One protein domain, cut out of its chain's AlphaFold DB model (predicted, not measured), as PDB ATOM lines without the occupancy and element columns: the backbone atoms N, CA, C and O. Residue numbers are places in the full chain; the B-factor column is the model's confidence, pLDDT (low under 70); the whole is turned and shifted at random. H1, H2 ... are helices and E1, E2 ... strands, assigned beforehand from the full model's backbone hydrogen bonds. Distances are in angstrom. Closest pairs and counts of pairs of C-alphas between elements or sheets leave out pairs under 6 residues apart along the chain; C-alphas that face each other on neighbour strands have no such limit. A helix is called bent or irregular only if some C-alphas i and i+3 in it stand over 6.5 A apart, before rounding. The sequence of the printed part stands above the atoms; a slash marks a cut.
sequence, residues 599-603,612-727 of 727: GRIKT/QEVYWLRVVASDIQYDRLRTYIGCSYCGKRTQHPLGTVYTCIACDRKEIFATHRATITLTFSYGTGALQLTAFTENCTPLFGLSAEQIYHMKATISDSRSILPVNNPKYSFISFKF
ATOM      1  N   GLY A 599       7.112   2.718   1.321       93.75
ATOM      2  CA  GLY A 599       7.168   4.001   2.026       93.75
ATOM      3  C   GLY A 599       5.903   4.275   2.847       93.75
ATOM      4  O   GLY A 599       6.003   4.606   4.026       93.75
ATOM      5  N   ARG A 600       4.714   4.031   2.274       91.56
ATOM      6  CA  ARG A 600       3.432   4.241   2.967       91.56
ATOM      7  C   ARG A 600       3.254   3.318   4.176       91.56
ATOM      8  O   ARG A 600       2.729   3.759   5.196       91.56
ATOM      9  N   ILE A 601       3.712   2.067   4.087       92.75
ATOM     10  CA  ILE A 601       3.690   1.137   5.229       92.75
ATOM     11  C   ILE A 601       4.611   1.647   6.342       92.75
ATOM     12  O   ILE A 601       4.189   1.724   7.491       92.75
ATOM     13  N   LYS A 602       5.838   2.070   6.013       91.38
ATOM     14  CA  LYS A 602       6.805   2.572   7.007       91.38
ATOM     15  C   LYS A 602       6.371   3.864   7.697       91.38
ATOM     16  O   LYS A 602       6.772   4.104   8.828       91.38
ATOM     17  N   THR A 603       5.559   4.693   7.038       91.50
ATOM     18  CA  THR A 603       5.034   5.927   7.645       91.50
ATOM     19  C   THR A 603       3.917   5.693   8.665       91.50
ATOM     20  O   THR A 603       3.555   6.629   9.379       91.50
ATOM     21  N   GLN A 612      -3.089  -7.442  12.482       80.94
ATOM     22  CA  GLN A 612      -3.500  -8.196  11.284       80.94
ATOM     23  C   GLN A 612      -3.885  -7.378  10.039       80.94
ATOM     24  O   GLN A 612      -4.825  -7.737   9.325       80.94
ATOM     25  N   GLU A 613      -3.163  -6.302   9.725       86.56
ATOM     26  CA  GLU A 613      -3.382  -5.565   8.473       86.56
ATOM     27  C   GLU A 613      -2.868  -6.348   7.244       86.56
ATOM     28  O   GLU A 613      -1.790  -6.944   7.255       86.56
ATOM     29  N   VAL A 614      -3.638  -6.330   6.150       89.69
ATOM     30  CA  VAL A 614      -3.288  -7.005   4.888       89.69
ATOM     31  C   VAL A 614      -2.947  -5.969   3.823       89.69
ATOM     32  O   VAL A 614      -3.730  -5.052   3.572       89.69
ATOM     33  N   TYR A 615      -1.802  -6.140   3.160       91.00
ATOM     34  CA  TYR A 615      -1.341  -5.242   2.100       91.00
ATOM     35  C   TYR A 615      -1.036  -5.980   0.803       91.00
ATOM     36  O   TYR A 615      -0.487  -7.085   0.793       91.00
ATOM     37  N   TRP A 616      -1.326  -5.298  -0.303       91.81
ATOM     38  CA  TRP A 616      -0.954  -5.719  -1.646       91.81
ATOM     39  C   TRP A 616       0.247  -4.905  -2.108       91.81
ATOM     40  O   TRP A 616       0.170  -3.681  -2.218       91.81
ATOM     41  N   LEU A 617       1.359  -5.584  -2.370       92.06
ATOM     42  CA  LEU A 617       2.621  -4.958  -2.743       92.06
ATOM     43  C   LEU A 617       3.069  -5.466  -4.115       92.06
ATOM     44  O   LEU A 617       3.000  -6.662  -4.398       92.06
ATOM     45  N   ARG A 618       3.578  -4.558  -4.955       91.50
ATOM     46  CA  ARG A 618       4.387  -4.919  -6.126       91.50
ATOM     47  C   ARG A 618       5.846  -4.716  -5.741       91.50
ATOM     48  O   ARG A 618       6.281  -3.583  -5.564       91.50
ATOM     49  N   VAL A 619       6.581  -5.809  -5.576       91.50
ATOM     50  CA  VAL A 619       7.962  -5.796  -5.082       91.50
ATOM     51  C   VAL A 619       8.829  -6.778  -5.853       91.50
ATOM     52  O   VAL A 619       8.322  -7.736  -6.435       91.50
ATOM     53  N   VAL A 620      10.139  -6.541  -5.836       89.56
ATOM     54  CA  VAL A 620      11.134  -7.484  -6.350       89.56
ATOM     55  C   VAL A 620      11.864  -8.082  -5.154       89.56
ATOM     56  O   VAL A 620      12.321  -7.357  -4.265       89.56
ATOM     57  N   ALA A 621      11.928  -9.414  -5.097       89.88
ATOM     58  CA  ALA A 621      12.782 -10.099  -4.138       89.88
ATOM     59  C   ALA A 621      14.234  -9.875  -4.566       89.88
ATOM     60  O   ALA A 621      14.645 -10.306  -5.641       89.88
ATOM     61  N   SER A 622      14.988  -9.168  -3.739       85.94
ATOM     62  CA  SER A 622      16.409  -8.901  -3.963       85.94
ATOM     63  C   SER A 622      17.220  -9.850  -3.088       85.94
ATOM     64  O   SER A 622      16.881 -10.024  -1.922       85.94
ATOM     65  N   ASP A 623      18.278 -10.435  -3.657       81.12
ATOM     66  CA  ASP A 623      19.269 -11.254  -2.943       81.12
ATOM     67  C   ASP A 623      18.638 -12.376  -2.088       81.12
ATOM     68  O   ASP A 623      18.552 -12.294  -0.862       81.12
ATOM     69  N   ILE A 624      18.126 -13.427  -2.748       88.06
ATOM     70  CA  ILE A 624      17.592 -14.612  -2.060       88.06
ATOM     71  C   ILE A 624      18.752 -15.331  -1.367       88.06
ATOM     72  O   ILE A 624      19.473 -16.122  -1.973       88.06
ATOM     73  N   GLN A 625      18.919 -15.064  -0.074       88.75
ATOM     74  CA  GLN A 625      19.942 -15.711   0.737       88.75
ATOM     75  C   GLN A 625      19.444 -17.101   1.176       88.75
ATOM     76  O   GLN A 625      18.587 -17.242   2.053       88.75
ATOM     77  N   TYR A 626      19.933 -18.151   0.511       89.38
ATOM     78  CA  TYR A 626      19.515 -19.541   0.746       89.38
ATOM     79  C   TYR A 626      19.887 -20.074   2.135       89.38
ATOM     80  O   TYR A 626      19.279 -21.032   2.614       89.38
ATOM     81  N   ASP A 627      20.855 -19.470   2.816       89.81
ATOM     82  CA  ASP A 627      21.167 -19.718   4.229       89.81
ATOM     83  C   ASP A 627      19.958 -19.430   5.140       89.81
ATOM     84  O   ASP A 627      19.734 -20.159   6.109       89.81
ATOM     85  N   ARG A 628      19.112 -18.458   4.774       92.94
ATOM     86  CA  ARG A 628      17.870 -18.110   5.486       92.94
ATOM     87  C   ARG A 628      16.685 -19.014   5.160       92.94
ATOM     88  O   ARG A 628      15.677 -18.952   5.866       92.94
ATOM     89  N   LEU A 629      16.782 -19.854   4.126       95.62
ATOM     90  CA  LEU A 629      15.794 -20.898   3.863       95.62
ATOM     91  C   LEU A 629      15.909 -21.968   4.949       95.62
ATOM     92  O   LEU A 629      16.920 -22.666   5.044       95.62
ATOM     93  N   ARG A 630      14.859 -22.124   5.751       96.88
ATOM     94  CA  ARG A 630      14.749 -23.178   6.758       96.88
ATOM     95  C   ARG A 630      13.703 -24.184   6.316       96.88
ATOM     96  O   ARG A 630      12.551 -23.826   6.078       96.88
ATOM     97  N   THR A 631      14.094 -25.446   6.270       97.62
ATOM     98  CA  THR A 631      13.206 -26.573   5.994       97.62
ATOM     99  C   THR A 631      13.023 -27.380   7.276       97.62
ATOM    100  O   THR A 631      13.887 -27.375   8.154       97.62
ATOM    101  N   TYR A 632      11.841 -27.957   7.473       98.06
ATOM    102  CA  TYR A 632      11.514 -28.727   8.675       98.06
ATOM    103  C   TYR A 632      10.314 -29.645   8.432       98.06
ATOM    104  O   TYR A 632       9.562 -29.454   7.479       98.06
ATOM    105  N   ILE A 633      10.108 -30.617   9.322       98.38
ATOM    106  CA  ILE A 633       8.897 -31.443   9.345       98.38
ATOM    107  C   ILE A 633       7.862 -30.787  10.264       98.38
ATOM    108  O   ILE A 633       8.162 -30.403  11.401       98.38
ATOM    109  N   GLY A 634       6.647 -30.590   9.758       98.19
ATOM    110  CA  GLY A 634       5.583 -29.889  10.473       98.19
ATOM    111  C   GLY A 634       4.194 -30.460  10.217       98.19
ATOM    112  O   GLY A 634       3.975 -31.242   9.301       98.19
ATOM    113  N   CYS A 635       3.239 -30.022  11.028       98.31
ATOM    114  CA  CYS A 635       1.819 -30.323  10.894       98.31
ATOM    115  C   CYS A 635       1.300 -29.978   9.491       98.31
ATOM    116  O   CYS A 635       1.482 -28.837   9.055       98.31
ATOM    117  N   SER A 636       0.586 -30.893   8.821       97.56
ATOM    118  CA  SER A 636      -0.042 -30.659   7.505       97.56
ATOM    119  C   SER A 636      -1.136 -29.583   7.499       97.56
ATOM    120  O   SER A 636      -1.371 -28.970   6.462       97.56
ATOM    121  N   TYR A 637      -1.714 -29.256   8.658       97.19
ATOM    122  CA  TYR A 637      -2.676 -28.160   8.807       97.19
ATOM    123  C   TYR A 637      -2.032 -26.815   9.206       97.19
ATOM    124  O   TYR A 637      -1.861 -25.940   8.370       97.19
ATOM    125  N   CYS A 638      -1.619 -26.635  10.468       96.12
ATOM    126  CA  CYS A 638      -1.148 -25.339  10.982       96.12
ATOM    127  C   CYS A 638       0.325 -25.002  10.681       96.12
ATOM    128  O   CYS A 638       0.797 -23.926  11.037       96.12
ATOM    129  N   GLY A 639       1.095 -25.930  10.100       96.50
ATOM    130  CA  GLY A 639       2.506 -25.712   9.762       96.50
ATOM    131  C   GLY A 639       3.474 -25.654  10.950       96.50
ATOM    132  O   GLY A 639       4.668 -25.424  10.736       96.50
ATOM    133  N   LYS A 640       3.017 -25.879  12.192       97.62
ATOM    134  CA  LYS A 640       3.895 -25.943  13.373       97.62
ATOM    135  C   LYS A 640       4.845 -27.142  13.276       97.62
ATOM    136  O   LYS A 640       4.446 -28.212  12.824       97.62
ATOM    137  N   ARG A 641       6.096 -26.956  13.712       97.94
ATOM    138  CA  ARG A 641       7.113 -28.017  13.803       97.94
ATOM    139  C   ARG A 641       6.619 -29.198  14.634       97.94
ATOM    140  O   ARG A 641       5.953 -28.998  15.646       97.94
ATOM    141  N   THR A 642       6.987 -30.398  14.208       97.69
ATOM    142  CA  THR A 642       6.676 -31.650  14.898       97.69
ATOM    143  C   THR A 642       7.906 -32.548  14.953       97.69
ATOM    144  O   THR A 642       8.792 -32.428  14.108       97.69
ATOM    145  N   GLN A 643       7.964 -33.417  15.960       97.25
ATOM    146  CA  GLN A 643       9.003 -34.445  16.092       97.25
ATOM    147  C   GLN A 643       8.584 -35.777  15.454       97.25
ATOM    148  O   GLN A 643       9.398 -36.688  15.345       97.25
ATOM    149  N   HIS A 644       7.323 -35.901  15.031       97.75
ATOM    150  CA  HIS A 644       6.843 -37.111  14.378       97.75
ATOM    151  C   HIS A 644       7.522 -37.307  13.007       97.75
ATOM    152  O   HIS A 644       7.667 -36.326  12.266       97.75
ATOM    153  N   PRO A 645       7.911 -38.547  12.646       97.81
ATOM    154  CA  PRO A 645       8.487 -38.849  11.337       97.81
ATOM    155  C   PRO A 645       7.556 -38.441  10.193       97.81
ATOM    156  O   PRO A 645       6.333 -38.497  10.337       97.81
ATOM    157  N   LEU A 646       8.123 -38.066   9.042       98.00
ATOM    158  CA  LEU A 646       7.362 -37.717   7.838       98.00
ATOM    159  C   LEU A 646       6.310 -38.799   7.508       98.00
ATOM    160  O   LEU A 646       6.604 -39.988   7.561       98.00
ATOM    161  N   GLY A 647       5.082 -38.381   7.193       97.62
ATOM    162  CA  GLY A 647       3.954 -39.269   6.884       97.62
ATOM    163  C   GLY A 647       3.223 -39.842   8.104       97.62
ATOM    164  O   GLY A 647       2.126 -40.373   7.951       97.62
ATOM    165  N   THR A 648       3.764 -39.694   9.318       98.38
ATOM    166  CA  THR A 648       3.112 -40.189  10.543       98.38
ATOM    167  C   THR A 648       1.823 -39.425  10.813       98.38
ATOM    168  O   THR A 648       1.850 -38.193  10.864       98.38
ATOM    169  N   VAL A 649       0.726 -40.153  11.033       98.31
ATOM    170  CA  VAL A 649      -0.556 -39.597  11.479       98.31
ATOM    171  C   VAL A 649      -0.509 -39.356  12.989       98.31
ATOM    172  O   VAL A 649      -0.129 -40.242  13.750       98.31
ATOM    173  N   TYR A 650      -0.872 -38.155  13.433       98.19
ATOM    174  CA  TYR A 650      -0.830 -37.753  14.837       98.19
ATOM    175  C   TYR A 650      -1.880 -36.677  15.155       98.19
ATOM    176  O   TYR A 650      -2.549 -36.142  14.270       98.19
ATOM    177  N   THR A 651      -2.024 -36.350  16.439       97.94
ATOM    178  CA  THR A 651      -2.840 -35.217  16.896       97.94
ATOM    179  C   THR A 651      -1.940 -34.007  17.115       97.94
ATOM    180  O   THR A 651      -0.989 -34.068  17.896       97.94
ATOM    181  N   CYS A 652      -2.211 -32.893  16.431       98.12
ATOM    182  CA  CYS A 652      -1.394 -31.692  16.578       98.12
ATOM    183  C   CYS A 652      -1.560 -31.060  17.958       98.12
ATOM    184  O   CYS A 652      -2.625 -30.527  18.237       98.12
ATOM    185  N   ILE A 653      -0.489 -30.957  18.742       95.94
ATOM    186  CA  ILE A 653      -0.513 -30.224  20.024       95.94
ATOM    187  C   ILE A 653      -0.783 -28.719  19.815       95.94
ATOM    188  O   ILE A 653      -1.283 -28.028  20.687       95.94
ATOM    189  N   ALA A 654      -0.428 -28.175  18.646       95.69
ATOM    190  CA  ALA A 654      -0.534 -26.738  18.397       95.69
ATOM    191  C   ALA A 654      -1.903 -26.283  17.873       95.69
ATOM    192  O   ALA A 654      -2.201 -25.094  17.936       95.69
ATOM    193  N   CYS A 655      -2.696 -27.175  17.277       96.44
ATOM    194  CA  CYS A 655      -4.000 -26.812  16.712       96.44
ATOM    195  C   CYS A 655      -5.118 -27.807  17.031       96.44
ATOM    196  O   CYS A 655      -6.178 -27.716  16.413       96.44
ATOM    197  N   ASP A 656      -4.856 -28.783  17.903       95.88
ATOM    198  CA  ASP A 656      -5.774 -29.818  18.401       95.88
ATOM    199  C   ASP A 656      -6.510 -30.634  17.331       95.88
ATOM    200  O   ASP A 656      -7.486 -31.334  17.604       95.88
ATOM    201  N   ARG A 657      -6.034 -30.587  16.083       96.50
ATOM    202  CA  ARG A 657      -6.590 -31.404  15.006       96.50
ATOM    203  C   ARG A 657      -6.032 -32.813  15.102       96.50
ATOM    204  O   ARG A 657      -4.815 -33.003  15.096       96.50
ATOM    205  N   LYS A 658      -6.948 -33.774  15.182       97.19
ATOM    206  CA  LYS A 658      -6.677 -35.210  15.092       97.19
ATOM    207  C   LYS A 658      -6.449 -35.603  13.634       97.19
ATOM    208  O   LYS A 658      -6.824 -34.856  12.733       97.19
ATOM    209  N   GLU A 659      -5.840 -36.768  13.435       96.44
ATOM    210  CA  GLU A 659      -5.667 -37.390  12.112       96.44
ATOM    211  C   GLU A 659      -4.929 -36.510  11.088       96.44
ATOM    212  O   GLU A 659      -5.105 -36.636   9.878       96.44
ATOM    213  N   ILE A 660      -4.067 -35.609  11.560       98.00
ATOM    214  CA  ILE A 660      -3.161 -34.870  10.679       98.00
ATOM    215  C   ILE A 660      -1.892 -35.682  10.456       98.00
ATOM    216  O   ILE A 660      -1.553 -36.532  11.270       98.00
ATOM    217  N   PHE A 661      -1.134 -35.382   9.407       98.06
ATOM    218  CA  PHE A 661       0.139 -36.051   9.153       98.06
ATOM    219  C   PHE A 661       1.309 -35.072   9.141       98.06
ATOM    220  O   PHE A 661       1.167 -33.880   8.843       98.06
ATOM    221  N   ALA A 662       2.483 -35.576   9.505       98.44
ATOM    222  CA  ALA A 662       3.731 -34.830   9.445       98.44
ATOM    223  C   ALA A 662       4.171 -34.668   7.979       98.44
ATOM    224  O   ALA A 662       4.272 -35.650   7.245       98.44
ATOM    225  N   THR A 663       4.425 -33.437   7.535       98.50
ATOM    226  CA  THR A 663       4.768 -33.120   6.139       98.50
ATOM    227  C   THR A 663       5.939 -32.140   6.037       98.50
ATOM    228  O   THR A 663       6.264 -31.436   6.999       98.50
ATOM    229  N   HIS A 664       6.571 -32.082   4.863       98.56
ATOM    230  CA  HIS A 664       7.637 -31.135   4.557       98.56
ATOM    231  C   HIS A 664       7.126 -29.692   4.621       98.56
ATOM    232  O   HIS A 664       6.106 -29.338   4.024       98.56
ATOM    233  N   ARG A 665       7.858 -28.837   5.331       98.19
ATOM    234  CA  ARG A 665       7.594 -27.404   5.453       98.19
ATOM    235  C   ARG A 665       8.858 -26.609   5.163       98.19
ATOM    236  O   ARG A 665       9.974 -27.030   5.460       98.19
ATOM    237  N   ALA A 666       8.658 -25.423   4.608       97.81
ATOM    238  CA  ALA A 666       9.697 -24.447   4.326       97.81
ATOM    239  C   ALA A 666       9.276 -23.064   4.825       97.81
ATOM    240  O   ALA A 666       8.105 -22.686   4.718       97.81
ATOM    241  N   THR A 667      10.242 -22.312   5.339       97.38
ATOM    242  CA  THR A 667      10.114 -20.891   5.656       97.38
ATOM    243  C   THR A 667      11.368 -20.165   5.182       97.38
ATOM    244  O   THR A 667      12.476 -20.671   5.355       97.38
ATOM    245  N   ILE A 668      11.215 -18.983   4.594       96.06
ATOM    246  CA  ILE A 668      12.349 -18.147   4.186       96.06
ATOM    247  C   ILE A 668      12.073 -16.687   4.508       96.06
ATOM    248  O   ILE A 668      10.964 -16.201   4.304       96.06
ATOM    249  N   THR A 669      13.092 -15.988   4.996       94.69
ATOM    250  CA  THR A 669      13.035 -14.546   5.227       94.69
ATOM    251  C   THR A 669      13.795 -13.817   4.124       94.69
ATOM    252  O   THR A 669      15.002 -14.003   3.970       94.69
ATOM    253  N   LEU A 670      13.086 -12.974   3.378       94.12
ATOM    254  CA  LEU A 670      13.561 -12.282   2.181       94.12
ATOM    255  C   LEU A 670      13.477 -10.772   2.356       94.12
ATOM    256  O   LEU A 670      12.569 -10.267   3.017       94.12
ATOM    257  N   THR A 671      14.393 -10.053   1.711       93.25
ATOM    258  CA  THR A 671      14.348  -8.592   1.637       93.25
ATOM    259  C   THR A 671      13.767  -8.173   0.293       93.25
ATOM    260  O   THR A 671      14.392  -8.299  -0.764       93.25
ATOM    261  N   PHE A 672      12.553  -7.645   0.336       92.06
ATOM    262  CA  PHE A 672      11.865  -7.095  -0.819       92.06
ATOM    263  C   PHE A 672      12.198  -5.616  -0.948       92.06
ATOM    264  O   PHE A 672      12.053  -4.870   0.020       92.06
ATOM    265  N   SER A 673      12.626  -5.179  -2.128       91.06
ATOM    266  CA  SER A 673      12.886  -3.768  -2.407       91.06
ATOM    267  C   SER A 673      12.005  -3.271  -3.550       91.06
ATOM    268  O   SER A 673      11.703  -3.992  -4.504       91.06
ATOM    269  N   TYR A 674      11.519  -2.037  -3.415       88.62
ATOM    270  CA  TYR A 674      10.785  -1.344  -4.469       88.62
ATOM    271  C   TYR A 674      10.830   0.164  -4.238       88.62
ATOM    272  O   TYR A 674      10.206   0.633  -3.283       88.62
ATOM    273  N   GLY A 675      11.539   0.892  -5.115       87.62
ATOM    274  CA  GLY A 675      11.603   2.361  -5.257       87.62
ATOM    275  C   GLY A 675      11.725   3.171  -3.959       87.62
ATOM    276  O   GLY A 675      12.758   3.741  -3.651       87.62
ATOM    277  N   THR A 676      10.638   3.202  -3.196       86.81
ATOM    278  CA  THR A 676      10.437   3.873  -1.904       86.81
ATOM    279  C   THR A 676      11.089   3.206  -0.682       86.81
ATOM    280  O   THR A 676      11.023   3.765   0.411       86.81
ATOM    281  N   GLY A 677      11.672   2.009  -0.805       91.81
ATOM    282  CA  GLY A 677      12.395   1.373   0.302       91.81
ATOM    283  C   GLY A 677      12.519  -0.148   0.205       91.81
ATOM    284  O   GLY A 677      12.190  -0.752  -0.813       91.81
ATOM    285  N   ALA A 678      12.989  -0.754   1.300       92.69
ATOM    286  CA  ALA A 678      13.099  -2.201   1.475       92.69
ATOM    287  C   ALA A 678      12.339  -2.690   2.719       92.69
ATOM    288  O   ALA A 678      12.271  -1.970   3.724       92.69
ATOM    289  N   LEU A 679      11.784  -3.901   2.648       94.12
ATOM    290  CA  LEU A 679      11.022  -4.563   3.704       94.12
ATOM    291  C   LEU A 679      11.449  -6.028   3.824       94.12
ATOM    292  O   LEU A 679      11.572  -6.727   2.819       94.12
ATOM    293  N   GLN A 680      11.661  -6.491   5.051       93.75
ATOM    294  CA  GLN A 680      11.976  -7.888   5.322       93.75
ATOM    295  C   GLN A 680      10.680  -8.653   5.600       93.75
ATOM    296  O   GLN A 680       9.911  -8.260   6.474       93.75
ATOM    297  N   LEU A 681      10.423  -9.718   4.842       93.94
ATOM    298  CA  LEU A 681       9.194 -10.509   4.927       93.94
ATOM    299  C   LEU A 681       9.539 -11.991   5.028       93.94
ATOM    300  O   LEU A 681      10.486 -12.461   4.396       93.94
ATOM    301  N   THR A 682       8.754 -12.728   5.809       95.19
ATOM    302  CA  THR A 682       8.902 -14.178   5.955       95.19
ATOM    303  C   THR A 682       7.802 -14.878   5.171       95.19
ATOM    304  O   THR A 682       6.620 -14.693   5.449       95.19
ATOM    305  N   ALA A 683       8.197 -15.675   4.184       94.94
ATOM    306  CA  ALA A 683       7.309 -16.532   3.416       94.94
ATOM    307  C   ALA A 683       7.237 -17.919   4.068       94.94
ATOM    308  O   ALA A 683       8.270 -18.505   4.405       94.94
ATOM    309  N   PHE A 684       6.020 -18.437   4.226       96.44
ATOM    310  CA  PHE A 684       5.758 -19.800   4.688       96.44
ATOM    311  C   PHE A 684       5.557 -20.748   3.508       96.44
ATOM    312  O   PHE A 684       5.589 -20.341   2.352       96.44
ATOM    313  N   THR A 685       5.340 -22.029   3.806       96.88
ATOM    314  CA  THR A 685       5.390 -23.120   2.825       96.88
ATOM    315  C   THR A 685       4.538 -22.857   1.586       96.88
ATOM    316  O   THR A 685       5.066 -22.982   0.491       96.88
ATOM    317  N   GLU A 686       3.291 -22.406   1.745       95.06
ATOM    318  CA  GLU A 686       2.375 -22.101   0.631       95.06
ATOM    319  C   GLU A 686       2.870 -20.972  -0.284       95.06
ATOM    320  O   GLU A 686       2.563 -20.961  -1.473       95.06
ATOM    321  N   ASN A 687       3.660 -20.037   0.250       94.44
ATOM    322  CA  ASN A 687       4.275 -18.957  -0.520       94.44
ATOM    323  C   ASN A 687       5.657 -19.344  -1.062       94.44
ATOM    324  O   ASN A 687       6.069 -18.826  -2.097       94.44
ATOM    325  N   CYS A 688       6.366 -20.259  -0.398       94.75
ATOM    326  CA  CYS A 688       7.648 -20.782  -0.859       94.75
ATOM    327  C   CYS A 688       7.489 -21.611  -2.142       94.75
ATOM    328  O   CYS A 688       8.271 -21.425  -3.069       94.75
ATOM    329  N   THR A 689       6.480 -22.483  -2.232       94.81
ATOM    330  CA  THR A 689       6.235 -23.338  -3.412       94.81
ATOM    331  C   THR A 689       6.212 -22.551  -4.729       94.81
ATOM    332  O   THR A 689       7.024 -22.842  -5.609       94.81
ATOM    333  N   PRO A 690       5.355 -21.519  -4.889       94.06
ATOM    334  CA  PRO A 690       5.324 -20.721  -6.111       94.06
ATOM    335  C   PRO A 690       6.558 -19.825  -6.267       94.06
ATOM    336  O   PRO A 690       6.944 -19.536  -7.395       94.06
ATOM    337  N   LEU A 691       7.191 -19.397  -5.168       91.25
ATOM    338  CA  LEU A 691       8.398 -18.572  -5.223       91.25
ATOM    339  C   LEU A 691       9.593 -19.335  -5.814       91.25
ATOM    340  O   LEU A 691      10.346 -18.766  -6.597       91.25
ATOM    341  N   PHE A 692       9.764 -20.607  -5.445       91.31
ATOM    342  CA  PHE A 692      10.844 -21.458  -5.953       91.31
ATOM    343  C   PHE A 692      10.450 -22.258  -7.200       91.31
ATOM    344  O   PHE A 692      11.327 -22.768  -7.891       91.31
ATOM    345  N   GLY A 693       9.152 -22.389  -7.493       94.06
ATOM    346  CA  GLY A 693       8.656 -23.279  -8.546       94.06
ATOM    347  C   GLY A 693       8.886 -24.762  -8.233       94.06
ATOM    348  O   GLY A 693       9.018 -25.565  -9.150       94.06
ATOM    349  N   LEU A 694       8.968 -25.115  -6.947       96.06
ATOM    350  CA  LEU A 694       9.292 -26.451  -6.440       96.06
ATOM    351  C   LEU A 694       8.305 -26.837  -5.338       96.06
ATOM    352  O   LEU A 694       7.880 -25.973  -4.573       96.06
ATOM    353  N   SER A 695       7.969 -28.122  -5.210       97.50
ATOM    354  CA  SER A 695       7.150 -28.627  -4.099       97.50
ATOM    355  C   SER A 695       7.855 -28.449  -2.745       97.50
ATOM    356  O   SER A 695       9.075 -28.310  -2.677       97.50
ATOM    357  N   ALA A 696       7.111 -28.487  -1.635       97.38
ATOM    358  CA  ALA A 696       7.709 -28.377  -0.299       97.38
ATOM    359  C   ALA A 696       8.751 -29.481  -0.017       97.38
ATOM    360  O   ALA A 696       9.757 -29.223   0.641       97.38
ATOM    361  N   GLU A 697       8.530 -30.683  -0.553       97.69
ATOM    362  CA  GLU A 697       9.468 -31.809  -0.520       97.69
ATOM    363  C   GLU A 697      10.723 -31.529  -1.352       97.69
ATOM    364  O   GLU A 697      11.839 -31.666  -0.859       97.69
ATOM    365  N   GLN A 698      10.563 -31.042  -2.586       97.25
ATOM    366  CA  GLN A 698      11.696 -30.664  -3.433       97.25
ATOM    367  C   GLN A 698      12.529 -29.545  -2.797       97.25
ATOM    368  O   GLN A 698      13.754 -29.617  -2.814       97.25
ATOM    369  N   ILE A 699      11.891 -28.544  -2.176       96.81
ATOM    370  CA  ILE A 699      12.578 -27.484  -1.420       96.81
ATOM    371  C   ILE A 699      13.337 -28.081  -0.225       96.81
ATOM    372  O   ILE A 699      14.464 -27.666   0.054       96.81
ATOM    373  N   TYR A 700      12.742 -29.055   0.474       96.88
ATOM    374  CA  TYR A 700      13.376 -29.756   1.592       96.88
ATOM    375  C   TYR A 700      14.661 -30.470   1.157       96.88
ATOM    376  O   TYR A 700      15.718 -30.238   1.746       96.88
ATOM    377  N   HIS A 701      14.595 -31.265   0.087       95.62
ATOM    378  CA  HIS A 701      15.755 -31.970  -0.461       95.62
ATOM    379  C   HIS A 701      16.791 -31.023  -1.066       95.62
ATOM    380  O   HIS A 701      17.982 -31.202  -0.831       95.62
ATOM    381  N   MET A 702      16.357 -29.971  -1.765       94.31
ATOM    382  CA  MET A 702      17.241 -28.926  -2.286       94.31
ATOM    383  C   MET A 702      18.058 -28.280  -1.160       94.31
ATOM    384  O   MET A 702      19.254 -28.045  -1.308       94.31
ATOM    385  N   LYS A 703      17.445 -27.999  -0.004       94.31
ATOM    386  CA  LYS A 703      18.177 -27.425   1.134       94.31
ATOM    387  C   LYS A 703      19.201 -28.404   1.719       94.31
ATOM    388  O   LYS A 703      20.274 -27.963   2.138       94.31
ATOM    389  N   ALA A 704      18.886 -29.700   1.739       92.50
ATOM    390  CA  ALA A 704      19.817 -30.734   2.176       92.50
ATOM    391  C   ALA A 704      21.039 -30.812   1.244       92.50
ATOM    392  O   ALA A 704      22.164 -30.761   1.725       92.50
ATOM    393  N   THR A 705      20.840 -30.797  -0.078       90.38
ATOM    394  CA  THR A 705      21.940 -30.904  -1.057       90.38
ATOM    395  C   THR A 705      22.825 -29.656  -1.143       90.38
ATOM    396  O   THR A 705      24.041 -29.775  -1.307       90.38
ATOM    397  N   ILE A 706      22.259 -28.450  -0.992       85.81
ATOM    398  CA  ILE A 706      23.037 -27.192  -0.948       85.81
ATOM    399  C   ILE A 706      23.962 -27.153   0.275       85.81
ATOM    400  O   ILE A 706      25.044 -26.577   0.219       85.81
ATOM    401  N   SER A 707      23.543 -27.744   1.396       78.44
ATOM    402  CA  SER A 707      24.359 -27.732   2.617       78.44
ATOM    403  C   SER A 707      25.677 -28.500   2.434       78.44
ATOM    404  O   SER A 707      26.674 -28.145   3.057       78.44
ATOM    405  N   ASP A 708      25.699 -29.459   1.504       74.69
ATOM    406  CA  ASP A 708      26.865 -30.288   1.192       74.69
ATOM    407  C   ASP A 708      27.724 -29.733   0.041       74.69
ATOM    408  O   ASP A 708      28.880 -30.120  -0.121       74.69
ATOM    409  N   SER A 709      27.199 -28.801  -0.764       58.53
ATOM    410  CA  SER A 709      27.875 -28.307  -1.967       58.53
ATOM    411  C   SER A 709      27.765 -26.785  -2.102       58.53
ATOM    412  O   SER A 709      26.685 -26.221  -2.224       58.53
ATOM    413  N   ARG A 710      28.907 -26.079  -2.138       64.81
ATOM    414  CA  ARG A 710      28.975 -24.618  -2.391       64.81
ATOM    415  C   ARG A 710      28.570 -24.217  -3.826       64.81
ATOM    416  O   ARG A 710      28.932 -23.134  -4.283       64.81
ATOM    417  N   SER A 711      27.891 -25.081  -4.574       54.09
ATOM    418  CA  SER A 711      27.496 -24.818  -5.954       54.09
ATOM    419  C   SER A 711      26.273 -23.897  -6.011       54.09
ATOM    420  O   SER A 711      25.288 -24.051  -5.294       54.09
ATOM    421  N   ILE A 712      26.366 -22.895  -6.884       57.31
ATOM    422  CA  ILE A 712      25.323 -21.904  -7.144       57.31
ATOM    423  C   ILE A 712      24.228 -22.586  -7.975       57.31
ATOM    424  O   ILE A 712      24.493 -23.020  -9.096       57.31
ATOM    425  N   LEU A 713      23.008 -22.692  -7.444       56.16
ATOM    426  CA  LEU A 713      21.871 -23.188  -8.220       56.16
ATOM    427  C   LEU A 713      21.342 -22.102  -9.173       56.16
ATOM    428  O   LEU A 713      21.258 -20.934  -8.783       56.16
ATOM    429  N   PRO A 714      20.933 -22.469 -10.401       54.59
ATOM    430  CA  PRO A 714      20.288 -21.544 -11.318       54.59
ATOM    431  C   PRO A 714      18.889 -21.200 -10.796       54.59
ATOM    432  O   PRO A 714      17.964 -22.010 -10.841       54.59
ATOM    433  N   VAL A 715      18.721 -19.972 -10.302       55.34
ATOM    434  CA  VAL A 715      17.392 -19.384 -10.122       55.34
ATOM    435  C   VAL A 715      16.799 -19.218 -11.516       55.34
ATOM    436  O   VAL A 715      17.300 -18.422 -12.311       55.34
ATOM    437  N   ASN A 716      15.731 -19.955 -11.828       53.72
ATOM    438  CA  ASN A 716      14.899 -19.630 -12.982       53.72
ATOM    439  C   ASN A 716      14.458 -18.167 -12.833       53.72
ATOM    440  O   ASN A 716      13.825 -17.835 -11.835       53.72
ATOM    441  N   ASN A 717      14.875 -17.320 -13.783       50.62
ATOM    442  CA  ASN A 717      14.732 -15.857 -13.840       50.62
ATOM    443  C   ASN A 717      13.662 -15.264 -12.899       50.62
ATOM    444  O   ASN A 717      12.510 -15.705 -12.974       50.62
ATOM    445  N   PRO A 718      13.978 -14.231 -12.088       52.34
ATOM    446  CA  PRO A 718      13.048 -13.667 -11.114       52.34
ATOM    447  C   PRO A 718      11.812 -13.105 -11.824       52.34
ATOM    448  O   PRO A 718      11.802 -11.982 -12.329       52.34
ATOM    449  N   LYS A 719      10.747 -13.906 -11.884       54.41
ATOM    450  CA  LYS A 719       9.434 -13.450 -12.326       54.41
ATOM    451  C   LYS A 719       8.880 -12.522 -11.250       54.41
ATOM    452  O   LYS A 719       8.956 -12.814 -10.058       54.41
ATOM    453  N   TYR A 720       8.319 -11.398 -11.682       53.62
ATOM    454  CA  TYR A 720       7.529 -10.537 -10.813       53.62
ATOM    455  C   TYR A 720       6.383 -11.358 -10.217       53.62
ATOM    456  O   TYR A 720       5.532 -11.859 -10.951       53.62
ATOM    457  N   SER A 721       6.357 -11.474  -8.894       57.41
ATOM    458  CA  SER A 721       5.301 -12.179  -8.171       57.41
ATOM    459  C   SER A 721       4.471 -11.168  -7.393       57.41
ATOM    460  O   SER A 721       5.006 -10.385  -6.608       57.41
ATOM    461  N   PHE A 722       3.154 -11.174  -7.603       54.38
ATOM    462  CA  PHE A 722       2.226 -10.479  -6.714       54.38
ATOM    463  C   PHE A 722       2.033 -11.349  -5.477       54.38
ATOM    464  O   PHE A 722       1.504 -12.453  -5.576       54.38
ATOM    465  N   ILE A 723       2.478 -10.861  -4.324       59.72
ATOM    466  CA  ILE A 723       2.384 -11.593  -3.063       59.72
ATOM    467  C   ILE A 723       1.525 -10.763  -2.109       59.72
ATOM    468  O   ILE A 723       1.769  -9.570  -1.916       59.72
ATOM    469  N   SER A 724       0.489 -11.385  -1.548       56.19
ATOM    470  CA  SER A 724      -0.284 -10.808  -0.449       56.19
ATOM    471  C   SER A 724       0.448 -11.060   0.861       56.19
ATOM    472  O   SER A 724       0.776 -12.210   1.162       56.19
ATOM    473  N   PHE A 725       0.646 -10.018   1.658       64.56
ATOM    474  CA  PHE A 725       1.247 -10.148   2.981       64.56
ATOM    475  C   PHE A 725       0.223  -9.785   4.052       64.56
ATOM    476  O   PHE A 725      -0.480  -8.778   3.932       64.56
ATOM    477  N   LYS A 726       0.151 -10.618   5.092       50.59
ATOM    478  CA  LYS A 726      -0.609 -10.370   6.318       50.59
ATOM    479  C   LYS A 726       0.403 -10.033   7.416       50.59
ATOM    480  O   LYS A 726       1.285 -10.855   7.660       50.59
ATOM    481  N   PHE A 727       0.314  -8.830   7.982       54.19
ATOM    482  CA  PHE A 727       1.243  -8.311   8.995       54.19
ATOM    483  C   PHE A 727       0.729  -8.524  10.410       54.19
ATOM    484  O   PHE A 727      -0.480  -8.295  10.632       54.19
TER     485      PHE A 727
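Overview. This is residues 599 to 603 and 612 to 727 of the 727 residues of the protein "Rep_fac-A_C domain-containing protein" of Chenopodium quinoa (UniProt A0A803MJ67). A long, bent strand, E4, makes the spine of a strongly twisted three-stranded sheet, with E3 and E5 paired to different parts of it and the helices H2 and H3 packed on one face. A head of loops, residues 636 to 659, makes one end of the spine, and the small two-stranded sheet of E1 and E6 lies near E5, towards the other end. The printed part has 121 residues, with three named helices and six named strands in the order H1 E1 E2 E3 E4 E5 H2 H3 E6; the class is mixed, helices and strands. Both sheets are antiparallel, the larger in the order E3 E4 E5. The whole is flat, spanning 47 by 39 by 18 A, and only just compact, close to loose, with a radius of gyration of the C-alphas of 16.1 A.

Along the chain. H1 is residues 599 to 602, beginning at C-alpha 599 (7.168, 4.001, 2.026). E1 is residues 614 to 618, 13.6 A, and runs on into E2, residues 620 to 622, at 81 degrees. E3 is residues 630 to 635, 15.3 A. E4, residues 660 to 674, is 39.3 A long from C-alpha 660 (-3.161, -34.870, 10.679) and bends by 61 degrees at residue 663. E5 is residues 677 to 683, 18.9 A. H2 is residues 685 to 692, 10.5 A, and H3 is residues 696 to 708, 19.3 A. E6, residues 722 to 726, 13.3 A, ends at C-alpha 726 (-0.609, -10.370, 6.318).

Arrangement. E3, E4 and E5 form a meander, each strand the antiparallel neighbour of the one before. In the hairpin E3 and E4, N 632 and O 665 are 2.9 A apart, within hydrogen-bond range; in the hairpin E4 and E5, N 670 and O 681 are 2.8 A apart. H3 is on the sheet at a height of 9.3 A, over E3 and E4, slantwise to the strands at 39 degrees to E3 on the local plane. H2 is on the same face at a height of 6.6 A, only just over none of the strands, with 2 of its C-alphas falling on E4. H2 and H3 touch at a steep tilt of 64 degrees, the closest C-alphas being those of Thr 689 and Ala 696, 6.1 A apart. H1 only grazes the sheet. E2 and E4 meet only at a point, where C-alphas 621 and 672 face each other at 4.6 A. E1 and E6 are antiparallel neighbours, with N 615 and O 725 3.1 A apart. O i to N i+4 pairs are within range in 3 of 4 for H2 and 8 of 9 for H3; H1 is too short for such a pair.

Size, cuts and confidence. The two C-alphas farthest apart are those of Val 649 and Thr 676, 46.8 A. Residues 604 to 611 are not printed, and C-alphas 603 and 612 are 16.9 A apart across the cut. The links E3 to E4 and H3 to E6 are long. The mean pLDDT of the printed part is 88.0, and residues 709 to 727 are under 70.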